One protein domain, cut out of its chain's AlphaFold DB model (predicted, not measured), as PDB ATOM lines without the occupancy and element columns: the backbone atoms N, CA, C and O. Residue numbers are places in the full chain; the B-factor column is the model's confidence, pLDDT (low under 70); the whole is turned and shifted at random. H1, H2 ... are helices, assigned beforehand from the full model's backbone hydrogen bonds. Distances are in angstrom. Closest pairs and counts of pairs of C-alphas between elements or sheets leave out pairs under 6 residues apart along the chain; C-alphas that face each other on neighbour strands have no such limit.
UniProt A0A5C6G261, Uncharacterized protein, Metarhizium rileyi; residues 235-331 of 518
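AT A GLANCE: This is residues 235 to 331 of the 518 residues of an uncharacterized protein of Metarhizium rileyi (UniProt A0A5C6G261). The longest helix, H1, makes one end of an elongated body, and three shorter helices, H3, H4 and H5, fold back and forth as two successive helical hairpins, with H4 belonging to both; their centres make a loose triangle. The short H2 sits beside the last part of H1, and the long loop of residues 285 to 308 reaches to the far end of the body from H1. The printed part has 97 residues with five named helices, in the order H1, H2, H3, H4, H5, and no named strand; its class is all helix. It is compact by its radius of gyration of the C-alphas, 13.2 A, and the C-alphas span 44 by 27 by 20 A.

IN THESE COORDINATES: H1 comprises residues 235 to 250 and is 21.7 A long from first to last C-alpha, beginning at C-alpha 235 at (-31.887, -28.286, -5.417). H2 comprises residues 255 to 258 and is 5.2 A long. H3 comprises residues 261 to 270, 14.1 A long, with C-alpha 261 at (-42.823, -48.562, -5.268). H4 comprises residues 277 to 284 and is 10.8 A long. H5 comprises residues 309 to 321, 18.4 A long, and ends at C-alpha 321 at (-42.533, -44.438, 17.778).

HOW THE PARTS SIT: H1 touches H2 with residues 245 to 249 alone; their closest C-alphas are those of Leu 248 and Ala 255, 5.6 A apart. H1 is apart from H3, H4 and H5. H2 is apart from H3, H4 and H5. H3 and H4 touch and form a helical hairpin, at a shallow tilt of 23 degrees, opposite ways; their closest C-alphas are those of Ser 270 and Gln 279, 6.8 A apart. H4 and H5 touch and form a second helical hairpin, at a shallow tilt of 26 degrees, opposite ways. H5 touches H4 with residues 316 to 320 alone, and the closest C-alphas of the two are those of Glu 277 and Leu 320, 6.4 A apart. H3 and H5 are apart. In H1, H3, H4 and H5 every O i to N i+4 pair is within hydrogen-bond range; H2, with four residues, is too short for such a pair, and its one O i to N i+3 pair is not within range.

THE WHOLE: The two C-alphas farthest apart are those of Asp 235 and Ser 290, 44.2 A. The printed part has no cut. The links H1 to H2 and H2 to H3 are tight, H3 to H4 is short, and H4 to H5 is long, with 24 residues. The mean pLDDT of the printed part is 88.3, and residues 288 to 291, in the long link, are under 70.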
ATOM      1  N   ASP A 235     -31.776 -28.207  -6.878       88.44
ATOM      2  CA  ASP A 235     -31.887 -28.286  -5.417       88.44
ATOM      3  C   ASP A 235     -33.295 -28.677  -4.950       88.44
ATOM      4  O   ASP A 235     -33.417 -29.429  -3.984       88.44
ATOM      5  N   PHE A 236     -34.335 -28.251  -5.673       90.94
ATOM      6  CA  PHE A 236     -35.717 -28.626  -5.379       90.94
ATOM      7  C   PHE A 236     -35.965 -30.109  -5.651       90.94
ATOM      8  O   PHE A 236     -36.448 -30.834  -4.779       90.94
ATOM      9  N   TRP A 237     -35.553 -30.589  -6.828       91.31
ATOM     10  CA  TRP A 237     -35.651 -32.009  -7.171       91.31
ATOM     11  C   TRP A 237     -34.876 -32.875  -6.175       91.31
ATOM     12  O   TRP A 237     -35.376 -33.877  -5.666       91.31
ATOM     13  N   PHE A 238     -33.651 -32.457  -5.857       91.31
ATOM     14  CA  PHE A 238     -32.750 -33.203  -4.991       91.31
ATOM     15  C   PHE A 238     -33.212 -33.214  -3.542       91.31
ATOM     16  O   PHE A 238     -32.971 -34.206  -2.865       91.31
ATOM     17  N   SER A 239     -33.871 -32.157  -3.066       88.94
ATOM     18  CA  SER A 239     -34.485 -32.129  -1.735       88.94
ATOM     19  C   SER A 239     -35.476 -33.285  -1.569       88.94
ATOM     20  O   SER A 239     -35.342 -34.093  -0.650       88.94
ATOM     21  N   ALA A 240     -36.398 -33.451  -2.523       88.25
ATOM     22  CA  ALA A 240     -37.391 -34.523  -2.487       88.25
ATOM     23  C   ALA A 240     -36.762 -35.928  -2.574       88.25
ATOM     24  O   ALA A 240     -37.140 -36.835  -1.825       88.25
ATOM     25  N   PHE A 241     -35.766 -36.109  -3.452       93.19
ATOM     26  CA  PHE A 241     -35.052 -37.385  -3.573       93.19
ATOM     27  C   PHE A 241     -34.254 -37.720  -2.312       93.19
ATOM     28  O   PHE A 241     -34.335 -38.841  -1.820       93.19
ATOM     29  N   ARG A 242     -33.529 -36.751  -1.740       92.62
ATOM     30  CA  ARG A 242     -32.763 -36.945  -0.499       92.62
ATOM     31  C   ARG A 242     -33.659 -37.289   0.672       92.62
ATOM     32  O   ARG A 242     -33.303 -38.177   1.429       92.62
ATOM     33  N   HIS A 243     -34.803 -36.623   0.803       90.25
ATOM     34  CA  HIS A 243     -35.752 -36.933   1.864       90.25
ATOM     35  C   HIS A 243     -36.205 -38.391   1.765       90.25
ATOM     36  O   HIS A 243     -36.092 -39.130   2.730       90.25
ATOM     37  N   THR A 244     -36.598 -38.846   0.572       93.19
ATOM     38  CA  THR A 244     -36.969 -40.254   0.357       93.19
ATOM     39  C   THR A 244     -35.826 -41.213   0.708       93.19
ATOM     40  O   THR A 244     -36.049 -42.200   1.400       93.19
ATOM     41  N   LEU A 245     -34.597 -40.916   0.267       94.81
ATOM     42  CA  LEU A 245     -33.417 -41.734   0.569       94.81
ATOM     43  C   LEU A 245     -33.111 -41.794   2.071       94.81
ATOM     44  O   LEU A 245     -32.763 -42.856   2.571       94.81
ATOM     45  N   LEU A 246     -33.246 -40.674   2.783       92.75
ATOM     46  CA  LEU A 246     -33.019 -40.598   4.227       92.75
ATOM     47  C   LEU A 246     -34.106 -41.329   5.005       92.75
ATOM     48  O   LEU A 246     -33.781 -42.063   5.930       92.75
ATOM     49  N   THR A 247     -35.371 -41.187   4.602       93.06
ATOM     50  CA  THR A 247     -36.463 -41.963   5.191       93.06
ATOM     51  C   THR A 247     -36.199 -43.451   5.007       93.06
ATOM     52  O   THR A 247     -36.227 -44.173   5.990       93.06
ATOM     53  N   LEU A 248     -35.870 -43.912   3.792       94.81
ATOM     54  CA  LEU A 248     -35.540 -45.322   3.551       94.81
ATOM     55  C   LEU A 248     -34.358 -45.792   4.408       94.81
ATOM     56  O   LEU A 248     -34.448 -46.846   5.016       94.81
ATOM     57  N   ALA A 249     -33.284 -45.006   4.505       92.94
ATOM     58  CA  ALA A 249     -32.120 -45.361   5.316       92.94
ATOM     59  C   ALA A 249     -32.393 -45.371   6.834       92.94
ATOM     60  O   ALA A 249     -31.636 -45.992   7.572       92.94
ATOM     61  N   GLY A 250     -33.426 -44.660   7.298       91.62
ATOM     62  CA  GLY A 250     -33.827 -44.627   8.705       91.62
ATOM     63  C   GLY A 250     -34.772 -45.758   9.115       91.62
ATOM     64  O   GLY A 250     -34.903 -46.023  10.304       91.62
ATOM     65  N   LEU A 251     -35.432 -46.427   8.164       93.81
ATOM     66  CA  LEU A 251     -36.311 -47.556   8.475       93.81
ATOM     67  C   LEU A 251     -35.484 -48.787   8.902       93.81
ATOM     68  O   LEU A 251     -34.361 -48.962   8.430       93.81
ATOM     69  N   PRO A 252     -36.029 -49.655   9.774       92.19
ATOM     70  CA  PRO A 252     -35.329 -50.847  10.242       92.19
ATOM     71  C   PRO A 252     -34.981 -51.815   9.100       92.19
ATOM     72  O   PRO A 252     -35.779 -52.056   8.198       92.19
ATOM     73  N   GLY A 253     -33.793 -52.421   9.177       87.38
ATOM     74  CA  GLY A 253     -33.294 -53.368   8.174       87.38
ATOM     75  C   GLY A 253     -32.869 -52.717   6.848       87.38
ATOM     76  O   GLY A 253     -32.593 -51.523   6.776       87.38
ATOM     77  N   ASP A 254     -32.808 -53.517   5.779       87.50
ATOM     78  CA  ASP A 254     -32.401 -53.076   4.432       87.50
ATOM     79  C   ASP A 254     -33.608 -52.524   3.634       87.50
ATOM     80  O   ASP A 254     -34.025 -53.084   2.610       87.50
ATOM     81  N   ALA A 255     -34.240 -51.452   4.122       90.19
ATOM     82  CA  ALA A 255     -35.472 -50.907   3.530       90.19
ATOM     83  C   ALA A 255     -35.315 -50.406   2.092       90.19
ATOM     84  O   ALA A 255     -36.263 -50.447   1.305       90.19
ATOM     85  N   ASP A 256     -34.104 -50.016   1.707       88.62
ATOM     86  CA  ASP A 256     -33.740 -49.708   0.328       88.62
ATOM     87  C   ASP A 256     -33.956 -50.884  -0.640       88.62
ATOM     88  O   ASP A 256     -34.112 -50.658  -1.846       88.62
ATOM     89  N   ARG A 257     -33.990 -52.124  -0.135       87.06
ATOM     90  CA  ARG A 257     -34.141 -53.353  -0.926       87.06
ATOM     91  C   ARG A 257     -35.530 -53.967  -0.876       87.06
ATOM     92  O   ARG A 257     -35.941 -54.551  -1.877       87.06
ATOM     93  N   TYR A 258     -36.235 -53.884   0.251       87.12
ATOM     94  CA  TYR A 258     -37.537 -54.546   0.395       87.12
ATOM     95  C   TYR A 258     -38.732 -53.616   0.148       87.12
ATOM     96  O   TYR A 258     -39.815 -54.102  -0.176       87.12
ATOM     97  N   VAL A 259     -38.571 -52.292   0.273       92.38
ATOM     98  CA  VAL A 259     -39.683 -51.348   0.085       92.38
ATOM     99  C   VAL A 259     -39.924 -51.111  -1.402       92.38
ATOM    100  O   VAL A 259     -39.214 -50.351  -2.064       92.38
ATOM    101  N   GLY A 260     -40.945 -51.749  -1.969       91.06
ATOM    102  CA  GLY A 260     -41.315 -51.541  -3.366       91.06
ATOM    103  C   GLY A 260     -41.965 -50.175  -3.614       91.06
ATOM    104  O   GLY A 260     -42.445 -49.503  -2.704       91.06
ATOM    105  N   LEU A 261     -42.081 -49.775  -4.888       91.56
ATOM    106  CA  LEU A 261     -42.823 -48.562  -5.268       91.56
ATOM    107  C   LEU A 261     -44.300 -48.616  -4.834       91.56
ATOM    108  O   LEU A 261     -44.880 -47.588  -4.493       91.56
ATOM    109  N   GLY A 262     -44.922 -49.798  -4.874       91.69
ATOM    110  CA  GLY A 262     -46.302 -49.987  -4.419       91.69
ATOM    111  C   GLY A 262     -46.454 -49.725  -2.921       91.69
ATOM    112  O   GLY A 262     -47.357 -48.995  -2.520       91.69
ATOM    113  N   ASP A 263     -45.526 -50.248  -2.121       93.69
ATOM    114  CA  ASP A 263     -45.486 -50.036  -0.674       93.69
ATOM    115  C   ASP A 263     -45.216 -48.572  -0.342       93.69
ATOM    116  O   ASP A 263     -45.930 -47.977   0.461       93.69
ATOM    117  N   TRP A 264     -44.253 -47.955  -1.035       94.69
ATOM    118  CA  TRP A 264     -43.946 -46.537  -0.869       94.69
ATOM    119  C   TRP A 264     -45.157 -45.648  -1.148       94.69
ATOM    120  O   TRP A 264     -45.433 -44.747  -0.366       94.69
ATOM    121  N   LYS A 265     -45.923 -45.924  -2.214       93.81
ATOM    122  CA  LYS A 265     -47.161 -45.189  -2.531       93.81
ATOM    123  C   LYS A 265     -48.223 -45.322  -1.444       93.81
ATOM    124  O   LYS A 265     -48.897 -44.342  -1.135       93.81
ATOM    125  N   LYS A 266     -48.388 -46.526  -0.882       93.00
ATOM    126  CA  LYS A 266     -49.310 -46.758   0.237       93.00
ATOM    127  C   LYS A 266     -48.862 -45.954   1.463       93.00
ATOM    128  O   LYS A 266     -49.667 -45.224   2.029       93.00
ATOM    129  N   MET A 267     -47.572 -45.990   1.806       93.62
ATOM    130  CA  MET A 267     -47.018 -45.204   2.916       93.62
ATOM    131  C   MET A 267     -47.155 -43.694   2.687       93.62
ATOM    132  O   MET A 267     -47.675 -43.000   3.550       93.62
ATOM    133  N   SER A 268     -46.782 -43.172   1.517       92.44
ATOM    134  CA  SER A 268     -46.876 -41.734   1.227       92.44
ATOM    135  C   SER A 268     -48.314 -41.212   1.187       92.44
ATOM    136  O   SER A 268     -48.552 -40.048   1.498       92.44
ATOM    137  N   GLY A 269     -49.275 -42.052   0.785       89.69
ATOM    138  CA  GLY A 269     -50.694 -41.693   0.735       89.69
ATOM    139  C   GLY A 269     -51.407 -41.791   2.086       89.69
ATOM    140  O   GLY A 269     -52.273 -40.968   2.370       89.69
ATOM    141  N   SER A 270     -51.051 -42.779   2.911       88.00
ATOM    142  CA  SER A 270     -51.732 -43.058   4.184       88.00
ATOM    143  C   SER A 270     -51.040 -42.450   5.408       88.00
ATOM    144  O   SER A 270     -51.711 -42.171   6.397       88.00
ATOM    145  N   LEU A 271     -49.722 -42.230   5.363       89.62
ATOM    146  CA  LEU A 271     -48.912 -41.751   6.491       89.62
ATOM    147  C   LEU A 271     -48.531 -40.274   6.312       89.62
ATOM    148  O   LEU A 271     -47.355 -39.917   6.203       89.62
ATOM    149  N   THR A 272     -49.539 -39.404   6.256       82.94
ATOM    150  CA  THR A 272     -49.341 -37.956   6.114       82.94
ATOM    151  C   THR A 272     -48.885 -37.299   7.424       82.94
ATOM    152  O   THR A 272     -48.855 -37.911   8.494       82.94
ATOM    153  N   THR A 273     -48.479 -36.030   7.348       77.94
ATOM    154  CA  THR A 273     -48.105 -35.241   8.528       77.94
ATOM    155  C   THR A 273     -49.283 -35.140   9.499       77.94
ATOM    156  O   THR A 273     -50.370 -34.735   9.094       77.94
ATOM    157  N   GLY A 274     -49.056 -35.466  10.776       77.62
ATOM    158  CA  GLY A 274     -50.113 -35.483  11.795       77.62
ATOM    159  C   GLY A 274     -50.937 -36.772  11.814       77.62
ATOM    160  O   GLY A 274     -52.065 -36.758  12.304       77.62
ATOM    161  N   ARG A 275     -50.391 -37.870  11.270       86.50
ATOM    162  CA  ARG A 275     -51.038 -39.184  11.292       86.50
ATOM    163  C   ARG A 275     -51.392 -39.641  12.708       86.50
ATOM    164  O   ARG A 275     -50.613 -39.438  13.637       86.50
ATOM    165  N   SER A 276     -52.534 -40.306  12.850       87.62
ATOM    166  CA  SER A 276     -52.907 -41.006  14.080       87.62
ATOM    167  C   SER A 276     -52.348 -42.429  14.103       87.62
ATOM    168  O   SER A 276     -52.110 -43.037  13.056       87.62
ATOM    169  N   GLU A 277     -52.197 -43.000  15.299       88.62
ATOM    170  CA  GLU A 277     -51.840 -44.417  15.465       88.62
ATOM    171  C   GLU A 277     -52.829 -45.335  14.738       88.62
ATOM    172  O   GLU A 277     -52.435 -46.335  14.143       88.62
ATOM    173  N   GLU A 278     -54.107 -44.951  14.699       88.06
ATOM    174  CA  GLU A 278     -55.154 -45.668  13.974       88.06
ATOM    175  C   GLU A 278     -54.884 -45.724  12.463       88.06
ATOM    176  O   GLU A 278     -55.076 -46.765  11.842       88.06
ATOM    177  N   GLN A 279     -54.385 -44.640  11.860       88.75
ATOM    178  CA  GLN A 279     -54.024 -44.637  10.438       88.75
ATOM    179  C   GLN A 279     -52.836 -45.557  10.150       88.75
ATOM    180  O   GLN A 279     -52.848 -46.278   9.150       88.75
ATOM    181  N   VAL A 280     -51.831 -45.569  11.034       91.44
ATOM    182  CA  VAL A 280     -50.700 -46.505  10.935       91.44
ATOM    183  C   VAL A 280     -51.214 -47.940  11.060       91.44
ATOM    184  O   VAL A 280     -50.930 -48.789  10.218       91.44
ATOM    185  N   ARG A 281     -52.049 -48.206  12.064       90.62
ATOM    186  CA  ARG A 281     -52.637 -49.518  12.336       90.62
ATOM    187  C   ARG A 281     -53.474 -50.036  11.171       90.62
ATOM    188  O   ARG A 281     -53.286 -51.177  10.769       90.62
ATOM    189  N   MET A 282     -54.338 -49.211  10.587       89.75
ATOM    190  CA  MET A 282     -55.181 -49.595   9.449       89.75
ATOM    191  C   MET A 282     -54.379 -49.894   8.178       89.75
ATOM    192  O   MET A 282     -54.805 -50.722   7.375       89.75
ATOM    193  N   LEU A 283     -53.218 -49.255   7.992       92.50
ATOM    194  CA  LEU A 283     -52.329 -49.553   6.870       92.50
ATOM    195  C   LEU A 283     -51.650 -50.926   7.021       92.50
ATOM    196  O   LEU A 283     -51.524 -51.657   6.039       92.50
ATOM    197  N   PHE A 284     -51.208 -51.275   8.231       93.25
ATOM    198  CA  PHE A 284     -50.474 -52.520   8.485       93.25
ATOM    199  C   PHE A 284     -51.401 -53.714   8.790       93.25
ATOM    200  O   PHE A 284     -51.138 -54.840   8.366       93.25
ATOM    201  N   TYR A 285     -52.519 -53.479   9.478       91.75
ATOM    202  CA  TYR A 285     -53.410 -54.502  10.036       91.75
ATOM    203  C   TYR A 285     -54.897 -54.097   9.911       91.75
ATOM    204  O   TYR A 285     -55.550 -53.790  10.914       91.75
ATOM    205  N   PRO A 286     -55.463 -54.111   8.687       85.19
ATOM    206  CA  PRO A 286     -56.800 -53.575   8.403       85.19
ATOM    207  C   PRO A 286     -57.959 -54.373   9.029       85.19
ATOM    208  O   PRO A 286     -59.024 -53.815   9.270       85.19
ATOM    209  N   ASP A 287     -57.768 -55.666   9.313       74.44
ATOM    210  CA  ASP A 287     -58.841 -56.571   9.768       74.44
ATOM    211  C   ASP A 287     -59.132 -56.500  11.275       74.44
ATOM    212  O   ASP A 287     -60.006 -57.204  11.789       74.44
ATOM    213  N   LYS A 288     -58.386 -55.685  12.022       66.31
ATOM    214  CA  LYS A 288     -58.615 -55.489  13.454       66.31
ATOM    215  C   LYS A 288     -59.316 -54.151  13.658       66.31
ATOM    216  O   LYS A 288     -58.897 -53.140  13.115       66.31
ATOM    217  N   THR A 289     -60.376 -54.133  14.456       58.59
ATOM    218  CA  THR A 289     -61.034 -52.905  14.939       58.59
ATOM    219  C   THR A 289     -60.694 -52.612  16.405       58.59
ATOM    220  O   THR A 289     -61.090 -51.580  16.934       58.59
ATOM    221  N   SER A 290     -59.951 -53.507  17.070       59.53
ATOM    222  CA  SER A 290     -59.456 -53.338  18.441       59.53
ATOM    223  C   SER A 290     -58.044 -52.744  18.471       59.53
ATOM    224  O   SER A 290     -57.215 -53.094  17.632       59.53
ATOM    225  N   GLN A 291     -57.737 -51.950  19.503       63.19
ATOM    226  CA  GLN A 291     -56.413 -51.344  19.742       63.19
ATOM    227  C   GLN A 291     -55.271 -52.361  19.931       63.19
ATOM    228  O   GLN A 291     -54.111 -52.010  19.758       63.19
ATOM    229  N   GLN A 292     -55.568 -53.620  20.264       71.31
ATOM    230  CA  GLN A 292     -54.545 -54.649  20.446       71.31
ATOM    231  C   GLN A 292     -54.226 -55.353  19.127       71.31
ATOM    232  O   GLN A 292     -54.989 -56.198  18.651       71.31
ATOM    233  N   VAL A 293     -53.079 -54.999  18.557       83.62
ATOM    234  CA  VAL A 293     -52.436 -55.720  17.457       83.62
ATOM    235  C   VAL A 293     -51.170 -56.386  17.993       83.62
ATOM    236  O   VAL A 293     -50.582 -55.922  18.966       83.62
ATOM    237  N   SER A 294     -50.780 -57.498  17.386       84.38
ATOM    238  CA  SER A 294     -49.564 -58.248  17.709       84.38
ATOM    239  C   SER A 294     -48.865 -58.715  16.433       84.38
ATOM    240  O   SER A 294     -49.486 -58.755  15.368       84.38
ATOM    241  N   GLU A 295     -47.616 -59.171  16.554       85.19
ATOM    242  CA  GLU A 295     -46.823 -59.753  15.456       85.19
ATOM    243  C   GLU A 295     -47.575 -60.862  14.690       85.19
ATOM    244  O   GLU A 295     -47.468 -60.979  13.471       85.19
ATOM    245  N   SER A 296     -48.404 -61.646  15.388       83.69
ATOM    246  CA  SER A 296     -49.197 -62.743  14.816       83.69
ATOM    247  C   SER A 296     -50.496 -62.296  14.131       83.69
ATOM    248  O   SER A 296     -51.290 -63.135  13.700       83.69
ATOM    249  N   SER A 297     -50.782 -60.993  14.091       85.94
ATOM    250  CA  SER A 297     -52.006 -60.461  13.491       85.94
ATOM    251  C   SER A 297     -51.973 -60.540  11.965       85.94
ATOM    252  O   SER A 297     -50.919 -60.499  11.333       85.94
ATOM    253  N   ARG A 298     -53.157 -60.638  11.346       86.81
ATOM    254  CA  ARG A 298     -53.277 -60.707   9.887       86.81
ATOM    255  C   ARG A 298     -52.809 -59.396   9.249       86.81
ATOM    256  O   ARG A 298     -53.432 -58.355   9.444       86.81
ATOM    257  N   ARG A 299     -51.718 -59.485   8.489       91.25
ATOM    258  CA  ARG A 299     -51.077 -58.373   7.774       91.25
ATOM    259  C   ARG A 299     -51.945 -57.870   6.624       91.25
ATOM    260  O   ARG A 299     -52.723 -58.633   6.046       91.25
ATOM    261  N   SER A 300     -51.753 -56.609   6.244       89.31
ATOM    262  CA  SER A 300     -52.333 -56.074   5.015       89.31
ATOM    263  C   SER A 300     -51.853 -56.893   3.808       89.31
ATOM    264  O   SER A 300     -50.642 -57.051   3.622       89.31
ATOM    265  N   PRO A 301     -52.768 -57.364   2.941       85.50
ATOM    266  CA  PRO A 301     -52.389 -58.094   1.741       85.50
ATOM    267  C   PRO A 301     -51.544 -57.210   0.814       85.50
ATOM    268  O   PRO A 301     -51.781 -56.001   0.684       85.50
ATOM    269  N   ASP A 302     -50.539 -57.818   0.182       85.00
ATOM    270  CA  ASP A 302     -49.642 -57.177  -0.787       85.00
ATOM    271  C   ASP A 302     -49.003 -55.863  -0.292       85.00
ATOM    272  O   ASP A 302     -48.786 -54.932  -1.075       85.00
ATOM    273  N   PHE A 303     -48.774 -55.724   1.016       91.75
ATOM    274  CA  PHE A 303     -48.043 -54.601   1.598       91.75
ATOM    275  C   PHE A 303     -46.810 -55.130   2.321       91.75
ATOM    276  O   PHE A 303     -46.927 -55.930   3.248       91.75
ATOM    277  N   LEU A 304     -45.632 -54.710   1.855       92.00
ATOM    278  CA  LEU A 304     -44.324 -55.158   2.336       92.00
ATOM    279  C   LEU A 304     -44.236 -56.688   2.408       92.00
ATOM    280  O   LEU A 304     -43.726 -57.260   3.370       92.00
ATOM    281  N   ALA A 305     -44.769 -57.355   1.382       86.81
ATOM    282  CA  ALA A 305     -44.905 -58.810   1.334       86.81
ATOM    283  C   ALA A 305     -43.557 -59.553   1.404       86.81
ATOM    284  O   ALA A 305     -43.526 -60.729   1.744       86.81
ATOM    285  N   ALA A 306     -42.452 -58.864   1.103       84.62
ATOM    286  CA  ALA A 306     -41.099 -59.404   1.196       84.62
ATOM    287  C   ALA A 306     -40.600 -59.588   2.642       84.62
ATOM    288  O   ALA A 306     -39.646 -60.331   2.854       84.62
ATOM    289  N   LEU A 307     -41.209 -58.912   3.624       89.06
ATOM    290  CA  LEU A 307     -40.824 -59.030   5.032       89.06
ATOM    291  C   LEU A 307     -41.446 -60.269   5.676       89.06
ATOM    292  O   LEU A 307     -42.609 -60.590   5.412       89.06
ATOM    293  N   ASP A 308     -40.706 -60.907   6.582       89.06
ATOM    294  CA  ASP A 308     -41.270 -61.857   7.539       89.06
ATOM    295  C   ASP A 308     -42.112 -61.135   8.609       89.06
ATOM    296  O   ASP A 308     -42.213 -59.907   8.628       89.06
ATOM    297  N   ASN A 309     -42.788 -61.895   9.474       89.31
ATOM    298  CA  ASN A 309     -43.696 -61.306  10.463       89.31
ATOM    299  C   ASN A 309     -42.959 -60.431  11.480       89.31
ATOM    300  O   ASN A 309     -43.469 -59.370  11.833       89.31
ATOM    301  N   ARG A 310     -41.749 -60.835  11.878       91.88
ATOM    302  CA  ARG A 310     -40.935 -60.105  12.847       91.88
ATOM    303  C   ARG A 310     -40.487 -58.755  12.300       91.88
ATOM    304  O   ARG A 310     -40.783 -57.727  12.894       91.88
ATOM    305  N   SER A 311     -39.862 -58.749  11.127       92.62
ATOM    306  CA  SER A 311     -39.372 -57.527  10.481       92.62
ATOM    307  C   SER A 311     -40.521 -56.587  10.109       92.62
ATOM    308  O   SER A 311     -40.380 -55.366  10.147       92.62
ATOM    309  N   TYR A 312     -41.683 -57.145   9.749       94.50
ATOM    310  CA  TYR A 312     -42.891 -56.363   9.491       94.50
ATOM    311  C   TYR A 312     -43.422 -55.684  10.761       94.50
ATOM    312  O   TYR A 312     -43.841 -54.527  10.698       94.50
ATOM    313  N   TRP A 313     -43.384 -56.384  11.899       93.31
ATOM    314  CA  TRP A 313     -43.757 -55.842  13.205       93.31
ATOM    315  C   TRP A 313     -42.786 -54.753  13.674       93.31
ATOM    316  O   TRP A 313     -43.234 -53.666  14.028       93.31
ATOM    317  N   ASP A 314     -41.476 -54.991  13.576       94.00
ATOM    318  CA  ASP A 314     -40.455 -54.011  13.970       94.00
ATOM    319  C   ASP A 314     -40.603 -52.693  13.171       94.00
ATOM    320  O   ASP A 314     -40.461 -51.597  13.710       94.00
ATOM    321  N   LEU A 315     -40.959 -52.773  11.881       94.38
ATOM    322  CA  LEU A 315     -41.251 -51.593  11.058       94.38
ATOM    323  C   LEU A 315     -42.533 -50.864  11.483       94.38
ATOM    324  O   LEU A 315     -42.582 -49.632  11.443       94.38
ATOM    325  N   TYR A 316     -43.577 -51.608  11.852       93.88
ATOM    326  CA  TYR A 316     -44.818 -51.038  12.372       93.88
ATOM    327  C   TYR A 316     -44.565 -50.259  13.671       93.88
ATOM    328  O   TYR A 316     -44.968 -49.096  13.760       93.88
ATOM    329  N   GLU A 317     -43.850 -50.859  14.628       93.69
ATOM    330  CA  GLU A 317     -43.460 -50.209  15.887       93.69
ATOM    331  C   GLU A 317     -42.605 -48.969  15.629       93.69
ATOM    332  O   GLU A 317     -42.934 -47.888  16.117       93.69
ATOM    333  N   TYR A 318     -41.592 -49.074  14.765       94.44
ATOM    334  CA  TYR A 318     -40.744 -47.936  14.413       94.44
ATOM    335  C   TYR A 318     -41.559 -46.728  13.920       94.44
ATOM    336  O   TYR A 318     -41.326 -45.597  14.345       94.44
ATOM    337  N   ILE A 319     -42.541 -46.943  13.036       93.12
ATOM    338  CA  ILE A 319     -43.363 -45.859  12.471       93.12
ATOM    339  C   ILE A 319     -44.304 -45.238  13.513       93.12
ATOM    340  O   ILE A 319     -44.622 -44.046  13.390       93.12
ATOM    341  N   LEU A 320     -44.760 -46.018  14.497       90.94
ATOM    342  CA  LEU A 320     -45.538 -45.517  15.632       90.94
ATOM    343  C   LEU A 320     -44.679 -44.666  16.570       90.94
ATOM    344  O   LEU A 320     -45.103 -43.579  16.955       90.94
ATOM    345  N   GLU A 321     -43.471 -45.130  16.887       92.00
ATOM    346  CA  GLU A 321     -42.533 -44.438  17.778       92.00
ATOM    347  C   GLU A 321     -41.968 -43.145  17.171       92.00
ATOM    348  O   GLU A 321     -41.592 -42.236  17.908       92.00
ATOM    349  N   HIS A 322     -41.963 -43.038  15.837       90.62
ATOM    350  CA  HIS A 322     -41.388 -41.913  15.092       90.62
ATOM    351  C   HIS A 322     -42.443 -41.187  14.230       90.62
ATOM    352  O   HIS A 322     -42.351 -41.194  12.987       90.62
ATOM    353  N   PRO A 323     -43.477 -40.553  14.831       87.31
ATOM    354  CA  PRO A 323     -44.558 -39.862  14.116       87.31
ATOM    355  C   PRO A 323     -44.063 -38.724  13.204       87.31
ATOM    356  O   PRO A 323     -44.736 -38.350  12.241       87.31
ATOM    357  N   GLU A 324     -42.871 -38.192  13.462       85.44
ATOM    358  CA  GLU A 324     -42.192 -37.182  12.657       85.44
ATOM    359  C   GLU A 324     -41.617 -37.716  11.340       85.44
ATOM    360  O   GLU A 324     -41.377 -36.917  10.432       85.44
ATOM    361  N   THR A 325     -41.431 -39.035  11.201       88.12
ATOM    362  CA  THR A 325     -40.965 -39.654   9.950       88.12
ATOM    363  C   THR A 325     -41.935 -39.324   8.822       88.12
ATOM    364  O   THR A 325     -43.128 -39.613   8.916       88.12
ATOM    365  N   ARG A 326     -41.447 -38.726   7.734       88.12
ATOM    366  CA  ARG A 326     -42.274 -38.351   6.578       88.12
ATOM    367  C   ARG A 326     -41.996 -39.262   5.390       88.12
ATOM    368  O   ARG A 326     -40.853 -39.629   5.120       88.12
ATOM    369  N   PHE A 327     -43.054 -39.545   4.638       90.56
ATOM    370  CA  PHE A 327     -43.023 -40.362   3.425       90.56
ATOM    371  C   PHE A 327     -43.343 -39.482   2.207       90.56
ATOM    372  O   PHE A 327     -44.494 -39.418   1.775       90.56
ATOM    373  N   PRO A 328     -42.360 -38.734   1.669       87.88
ATOM    374  CA  PRO A 328     -42.588 -37.861   0.520       87.88
ATOM    375  C   PRO A 328     -43.039 -38.649  -0.718       87.88
ATOM    376  O   PRO A 328     -42.513 -39.719  -1.035       87.88
ATOM    377  N   ASP A 329     -43.984 -38.086  -1.473       87.38
ATOM    378  CA  ASP A 329     -44.484 -38.692  -2.710       87.38
ATOM    379  C   ASP A 329     -43.523 -38.447  -3.888       87.38
ATOM    380  O   ASP A 329     -43.759 -37.643  -4.796       87.38
ATOM    381  N   ALA A 330     -42.396 -39.159  -3.868       85.12
ATOM    382  CA  ALA A 330     -41.406 -39.132  -4.940       85.12
ATOM    383  C   ALA A 330     -41.959 -39.637  -6.281       85.12
ATOM    384  O   ALA A 330     -41.451 -39.259  -7.342       85.12
ATOM    385  N   HIS A 331     -43.005 -40.472  -6.266       86.94
ATOM    386  CA  HIS A 331     -43.634 -40.937  -7.495       86.94
ATOM    387  C   HIS A 331     -44.319 -39.785  -8.225       86.94
ATOM    388  O   HIS A 331     -44.105 -39.634  -9.422       86.94
TER     389      HIS A 331